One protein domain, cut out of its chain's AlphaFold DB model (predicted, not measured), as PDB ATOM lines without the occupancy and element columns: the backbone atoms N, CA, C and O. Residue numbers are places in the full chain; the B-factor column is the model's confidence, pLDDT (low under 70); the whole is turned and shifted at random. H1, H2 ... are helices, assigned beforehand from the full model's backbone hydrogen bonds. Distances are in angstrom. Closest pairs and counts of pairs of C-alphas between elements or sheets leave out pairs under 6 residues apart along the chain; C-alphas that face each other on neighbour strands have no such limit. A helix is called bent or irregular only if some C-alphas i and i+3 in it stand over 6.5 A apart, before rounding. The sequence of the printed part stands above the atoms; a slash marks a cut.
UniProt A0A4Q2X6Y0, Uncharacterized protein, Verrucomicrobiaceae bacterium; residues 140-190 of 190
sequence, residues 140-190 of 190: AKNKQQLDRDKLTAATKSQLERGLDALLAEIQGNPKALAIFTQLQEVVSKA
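Overview. This is residues 140 to 190 of the 190 residues of an uncharacterized protein of Verrucomicrobiaceae bacterium (UniProt A0A4Q2X6Y0). One long, straight helix, H1, meets a shorter helix, H2, near its end, and the two make an open, flat L with arms of unequal length. Most of H1 sticks out alone, residues 140 to 166 standing free, and H1 makes the longest axis. The printed part has 51 residues with two named helices, H1 then H2, and no named strand; its class is all helix. It is extended, with a radius of gyration of the C-alphas of 17.4 A, and the C-alphas span 51 by 28 by 7 A.

Along the chain. H1 begins at the first printed residue and holds residues 140 to 172, from C-alpha 140 at (45.959, 81.380, 40.991) to C-alpha 172 at (17.162, 92.087, 4.845), a length of 47.4 A. Asn 173 alone makes the tight link to H2. H2 holds residues 174 to 187 and measures 20.1 A, ending with C-alpha 187 at (32.662, 76.865, -1.489). Residues 188 to 190 follow it.

Arrangement. H1 and H2 touch only at the corner by their link, with 4 pairs of C-alphas within 8 A. The closest C-alphas are those of Ile 170 and Ala 176, 5.2 A apart. H1 touches H2 with residues 170 to 171 alone, and H2 touches H1 with residues 176 to 180 alone. Their lines stand at a steep tilt of 61 degrees, and they run opposite ways. Their centres are 25.5 A apart. Neither helix is bent. In H1 and H2 every O i to N i+4 pair is within hydrogen-bond range.

Size, cuts and confidence. The two C-alphas farthest apart are those of Ala 140 and Lys 175, at 51.7 A. Residues 181 to 190, of which 181 to 187 belong to H2, also stand free. The printed part has no cut and ends at Ala 190, the chain's last residue. The mean pLDDT of the printed part is 73.7, and the model's confidence is under 70 at residues 140 to 148 and at residue 190.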
ATOM      1  N   ALA A 140      45.772  80.390  42.048       49.12
ATOM      2  CA  ALA A 140      45.959  81.380  40.991       49.12
ATOM      3  C   ALA A 140      45.857  80.763  39.584       49.12
ATOM      4  O   ALA A 140      45.167  81.328  38.737       49.12
ATOM      5  N   LYS A 141      46.463  79.590  39.348       51.25
ATOM      6  CA  LYS A 141      46.386  78.860  38.070       51.25
ATOM      7  C   LYS A 141      44.946  78.456  37.742       51.25
ATOM      8  O   LYS A 141      44.471  78.728  36.645       51.25
ATOM      9  N   ASN A 142      44.218  77.899  38.712       56.50
ATOM     10  CA  ASN A 142      42.813  77.513  38.538       56.50
ATOM     11  C   ASN A 142      41.921  78.724  38.256       56.50
ATOM     12  O   ASN A 142      41.032  78.663  37.408       56.50
ATOM     13  N   LYS A 143      42.178  79.851  38.930       61.16
ATOM     14  CA  LYS A 143      41.476  81.105  38.653       61.16
ATOM     15  C   LYS A 143      41.765  81.611  37.238       61.16
ATOM     16  O   LYS A 143      40.835  81.975  36.531       61.16
ATOM     17  N   GLN A 144      43.026  81.582  36.811       59.25
ATOM     18  CA  GLN A 144      43.424  81.993  35.467       59.25
ATOM     19  C   GLN A 144      42.803  81.103  34.381       59.25
ATOM     20  O   GLN A 144      42.403  81.615  33.335       59.25
ATOM     21  N   GLN A 145      42.689  79.796  34.627       56.38
ATOM     22  CA  GLN A 145      42.022  78.872  33.713       56.38
ATOM     23  C   GLN A 145      40.523  79.179  33.613       56.38
ATOM     24  O   GLN A 145      40.022  79.390  32.513       56.38
ATOM     25  N   LEU A 146      39.833  79.338  34.747       68.81
ATOM     26  CA  LEU A 146      38.426  79.755  34.775       68.81
ATOM     27  C   LEU A 146      38.194  81.094  34.062       68.81
ATOM     28  O   LEU A 146      37.180  81.271  33.390       68.81
ATOM     29  N   ASP A 147      39.118  82.043  34.208       69.00
ATOM     30  CA  ASP A 147      39.037  83.335  33.533       69.00
ATOM     31  C   ASP A 147      39.257  83.190  32.014       69.00
ATOM     32  O   ASP A 147      38.530  83.817  31.243       69.00
ATOM     33  N   ARG A 148      40.169  82.315  31.556       62.12
ATOM     34  CA  ARG A 148      40.308  81.960  30.125       62.12
ATOM     35  C   ARG A 148      39.060  81.286  29.572       62.12
ATOM     36  O   ARG A 148      38.633  81.640  28.472       62.12
ATOM     37  N   ASP A 149      38.469  80.356  30.309       71.31
ATOM     38  CA  ASP A 149      37.283  79.621  29.867       71.31
ATOM     39  C   ASP A 149      36.082  80.568  29.740       71.31
ATOM     40  O   ASP A 149      35.376  80.560  28.730       71.31
ATOM     41  N   LYS A 150      35.909  81.480  30.706       75.88
ATOM     42  CA  LYS A 150      34.910  82.556  30.630       75.88
ATOM     43  C   LYS A 150      35.149  83.482  29.448       75.88
ATOM     44  O   LYS A 150      34.194  83.854  28.770       75.88
ATOM     45  N   LEU A 151      36.399  83.863  29.200       70.62
ATOM     46  CA  LEU A 151      36.746  84.756  28.099       70.62
ATOM     47  C   LEU A 151      36.482  84.087  26.744       70.62
ATOM     48  O   LEU A 151      35.938  84.729  25.854       70.62
ATOM     49  N   THR A 152      36.764  82.788  26.633       70.69
ATOM     50  CA  THR A 152      36.475  81.966  25.447       70.69
ATOM     51  C   THR A 152      34.970  81.787  25.226       70.69
ATOM     52  O   THR A 152      34.481  81.896  24.104       70.69
ATOM     53  N   ALA A 153      34.200  81.562  26.293       76.94
ATOM     54  CA  ALA A 153      32.743  81.494  26.212       76.94
ATOM     55  C   ALA A 153      32.127  82.848  25.814       76.94
ATOM     56  O   ALA A 153      31.203  82.903  25.000       76.94
ATOM     57  N   ALA A 154      32.661  83.950  26.346       75.31
ATOM     58  CA  ALA A 154      32.208  85.298  26.022       75.31
ATOM     59  C   ALA A 154      32.509  85.680  24.565       75.31
ATOM     60  O   ALA A 154      31.629  86.223  23.894       75.31
ATOM     61  N   THR A 155      33.705  85.368  24.053       72.69
ATOM     62  CA  THR A 155      34.044  85.597  22.642       72.69
ATOM     63  C   THR A 155      33.205  84.728  21.717       72.69
ATOM     64  O   THR A 155      32.689  85.247  20.732       72.69
ATOM     65  N   LYS A 156      32.970  83.452  22.054       78.12
ATOM     66  CA  LYS A 156      32.057  82.586  21.290       78.12
ATOM     67  C   LYS A 156      30.645  83.176  21.214       78.12
ATOM     68  O   LYS A 156      30.109  83.321  20.124       78.12
ATOM     69  N   SER A 157      30.088  83.618  22.341       81.81
ATOM     70  CA  SER A 157      28.764  84.255  22.383       81.81
ATOM     71  C   SER A 157      28.699  85.583  21.609       81.81
ATOM     72  O   SER A 157      27.652  85.947  21.074       81.81
ATOM     73  N   GLN A 158      29.787  86.357  21.564       75.06
ATOM     74  CA  GLN A 158      29.854  87.569  20.740       75.06
ATOM     75  C   GLN A 158      29.944  87.244  19.247       75.06
ATOM     76  O   GLN A 158      29.293  87.918  18.453       75.06
ATOM     77  N   LEU A 159      30.705  86.213  18.877       73.81
ATOM     78  CA  LEU A 159      30.790  85.732  17.499       73.81
ATOM     79  C   LEU A 159      29.444  85.191  17.018       73.81
ATOM     80  O   LEU A 159      29.015  85.570  15.938       73.81
ATOM     81  N   GLU A 160      28.747  84.390  17.827       77.81
ATOM     82  CA  GLU A 160      27.399  83.894  17.517       77.81
ATOM     83  C   GLU A 160      26.421  85.053  17.297       77.81
ATOM     84  O   GLU A 160      25.794  85.138  16.248       77.81
ATOM     85  N   ARG A 161      26.390  86.037  18.208       77.88
ATOM     86  CA  ARG A 161      25.557  87.239  18.033       77.88
ATOM     87  C   ARG A 161      25.929  88.063  16.801       77.88
ATOM     88  O   ARG A 161      25.047  88.628  16.163       77.88
ATOM     89  N   GLY A 162      27.219  88.170  16.484       73.44
ATOM     90  CA  GLY A 162      27.697  88.869  15.292       73.44
ATOM     91  C   GLY A 162      27.313  88.145  14.001       73.44
ATOM     92  O   GLY A 162      26.901  88.794  13.044       73.44
ATOM     93  N   LEU A 163      27.394  86.813  13.992       77.94
ATOM     94  CA  LEU A 163      26.961  85.971  12.878       77.94
ATOM     95  C   LEU A 163      25.445  86.049  12.677       77.94
ATOM     96  O   LEU A 163      25.008  86.212  11.542       77.94
ATOM     97  N   ASP A 164      24.661  86.017  13.753       77.94
ATOM     98  CA  ASP A 164      23.203  86.165  13.689       77.94
ATOM     99  C   ASP A 164      22.797  87.551  13.169       77.94
ATOM    100  O   ASP A 164      21.905  87.670  12.327       77.94
ATOM    101  N   ALA A 165      23.479  88.609  13.620       79.69
ATOM    102  CA  ALA A 165      23.251  89.969  13.135       79.69
ATOM    103  C   ALA A 165      23.610  90.116  11.647       79.69
ATOM    104  O   ALA A 165      22.837  90.694  10.884       79.69
ATOM    105  N   LEU A 166      24.741  89.545  11.222       78.00
ATOM    106  CA  LEU A 166      25.164  89.544   9.821       78.00
ATOM    107  C   LEU A 166      24.186  88.748   8.944       78.00
ATOM    108  O   LEU A 166      23.837  89.191   7.852       78.00
ATOM    109  N   LEU A 167      23.704  87.598   9.424       78.19
ATOM    110  CA  LEU A 167      22.693  86.797   8.737       78.19
ATOM    111  C   LEU A 167      21.391  87.591   8.561       78.19
ATOM    112  O   LEU A 167      20.832  87.606   7.465       78.19
ATOM    113  N   ALA A 168      20.931  88.279   9.610       81.25
ATOM    114  CA  ALA A 168      19.734  89.114   9.556       81.25
ATOM    115  C   ALA A 168      19.885  90.284   8.564       81.25
ATOM    116  O   ALA A 168      18.952  90.594   7.822       81.25
ATOM    117  N   GLU A 169      21.065  90.904   8.496       77.25
ATOM    118  CA  GLU A 169      21.365  91.982   7.548       77.25
ATOM    119  C   GLU A 169      21.430  91.481   6.094       77.25
ATOM    120  O   GLU A 169      20.876  92.111   5.189       77.25
ATOM    121  N   ILE A 170      22.024  90.304   5.868       80.12
ATOM    122  CA  ILE A 170      22.046  89.635   4.558       80.12
ATOM    123  C   ILE A 170      20.621  89.271   4.113       80.12
ATOM    124  O   ILE A 170      20.269  89.491   2.956       80.12
ATOM    125  N   GLN A 171      19.780  88.758   5.015       76.81
ATOM    126  CA  GLN A 171      18.380  88.429   4.721       76.81
ATOM    127  C   GLN A 171      17.525  89.673   4.438       76.81
ATOM    128  O   GLN A 171      16.630  89.622   3.594       76.81
ATOM    129  N   GLY A 172      17.819  90.801   5.091       77.94
ATOM    130  CA  GLY A 172      17.162  92.087   4.845       77.94
ATOM    131  C   GLY A 172      17.564  92.768   3.530       77.94
ATOM    132  O   GLY A 172      16.902  93.719   3.113       77.94
ATOM    133  N   ASN A 173      18.621  92.293   2.855       82.56
ATOM    134  CA  ASN A 173      19.120  92.862   1.606       82.56
ATOM    135  C   ASN A 173      19.174  91.810   0.476       82.56
ATOM    136  O   ASN A 173      20.117  91.020   0.398       82.56
ATOM    137  N   PRO A 174      18.234  91.835  -0.488       79.12
ATOM    138  CA  PRO A 174      18.130  90.804  -1.524       79.12
ATOM    139  C   PRO A 174      19.356  90.708  -2.446       79.12
ATOM    140  O   PRO A 174      19.627  89.638  -2.990       79.12
ATOM    141  N   LYS A 175      20.139  91.787  -2.607       79.19
ATOM    142  CA  LYS A 175      21.409  91.733  -3.355       79.19
ATOM    143  C   LYS A 175      22.502  91.013  -2.566       79.19
ATOM    144  O   LYS A 175      23.264  90.251  -3.152       79.19
ATOM    145  N   ALA A 176      22.569  91.237  -1.253       73.81
ATOM    146  CA  ALA A 176      23.524  90.560  -0.378       73.81
ATOM    147  C   ALA A 176      23.205  89.063  -0.259       73.81
ATOM    148  O   ALA A 176      24.117  88.241  -0.312       73.81
ATOM    149  N   LEU A 177      21.918  88.704  -0.197       78.19
ATOM    150  CA  LEU A 177      21.464  87.315  -0.182       78.19
ATOM    151  C   LEU A 177      21.877  86.557  -1.453       78.19
ATOM    152  O   LEU A 177      22.403  85.454  -1.364       78.19
ATOM    153  N   ALA A 178      21.708  87.161  -2.633       79.38
ATOM    154  CA  ALA A 178      22.106  86.540  -3.900       79.38
ATOM    155  C   ALA A 178      23.622  86.278  -3.984       79.38
ATOM    156  O   ALA A 178      24.043  85.214  -4.443       79.38
ATOM    157  N   ILE A 179      24.437  87.223  -3.502       80.81
ATOM    158  CA  ILE A 179      25.899  87.082  -3.441       80.81
ATOM    159  C   ILE A 179      26.293  85.995  -2.433       80.81
ATOM    160  O   ILE A 179      27.161  85.178  -2.730       80.81
ATOM    161  N   PHE A 180      25.638  85.943  -1.269       79.50
ATOM    162  CA  PHE A 180      25.880  84.920  -0.252       79.50
ATOM    163  C   PHE A 180      25.582  83.503  -0.770       79.50
ATOM    164  O   PHE A 180      26.410  82.608  -0.606       79.50
ATOM    165  N   THR A 181      24.460  83.309  -1.469       80.38
ATOM    166  CA  THR A 181      24.097  82.016  -2.074       80.38
ATOM    167  C   THR A 181      25.091  81.593  -3.158       80.38
ATOM    168  O   THR A 181      25.515  80.439  -3.182       80.38
ATOM    169  N   GLN A 182      25.537  82.523  -4.013       81.06
ATOM    170  CA  GLN A 182      26.597  82.244  -4.993       81.06
ATOM    171  C   GLN A 182      27.910  81.825  -4.324       81.06
ATOM    172  O   GLN A 182      28.580  80.907  -4.792       81.06
ATOM    173  N   LEU A 183      28.278  82.468  -3.217       79.12
ATOM    174  CA  LEU A 183      29.490  82.133  -2.472       79.12
ATOM    175  C   LEU A 183      29.399  80.736  -1.835       79.12
ATOM    176  O   LEU A 183      30.367  79.979  -1.896       79.12
ATOM    177  N   GLN A 184      28.234  80.357  -1.295       80.62
ATOM    178  CA  GLN A 184      27.994  79.001  -0.781       80.62
ATOM    179  C   GLN A 184      28.102  77.927  -1.874       80.62
ATOM    180  O   GLN A 184      28.681  76.864  -1.639       80.62
ATOM    181  N   GLU A 185      27.600  78.193  -3.082       80.06
ATOM    182  CA  GLU A 185      27.733  77.270  -4.217       80.06
ATOM    183  C   GLU A 185      29.184  77.090  -4.678       80.06
ATOM    184  O   GLU A 185      29.553  76.003  -5.118       80.06
ATOM    185  N   VAL A 186      30.016  78.132  -4.590       78.75
ATOM    186  CA  VAL A 186      31.441  78.047  -4.951       78.75
ATOM    187  C   VAL A 186      32.228  77.278  -3.890       78.75
ATOM    188  O   VAL A 186      33.033  76.421  -4.240       78.75
ATOM    189  N   VAL A 187      31.969  77.535  -2.605       73.25
ATOM    190  CA  VAL A 187      32.662  76.865  -1.489       73.25
ATOM    191  C   VAL A 187      32.286  75.385  -1.380       73.25
ATOM    192  O   VAL A 187      33.130  74.572  -1.041       73.25
ATOM    193  N   SER A 188      31.045  75.010  -1.696       74.38
ATOM    194  CA  SER A 188      30.604  73.602  -1.689       74.38
ATOM    195  C   SER A 188      31.116  72.774  -2.876       74.38
ATOM    196  O   SER A 188      31.004  71.548  -2.857       74.38
ATOM    197  N   LYS A 189      31.656  73.428  -3.909       72.12
ATOM    198  CA  LYS A 189      32.257  72.792  -5.092       72.12
ATOM    199  C   LYS A 189      33.793  72.751  -5.051       72.12
ATOM    200  O   LYS A 189      34.379  72.186  -5.975       72.12
ATOM    201  N   ALA A 190      34.417  73.363  -4.044       55.78
ATOM    202  CA  ALA A 190      35.860  73.348  -3.788       55.78
ATOM    203  C   ALA A 190      36.217  72.254  -2.774       55.78
ATOM    204  O   ALA A 190      37.309  71.664  -2.927       55.78
TER     205      ALA A 190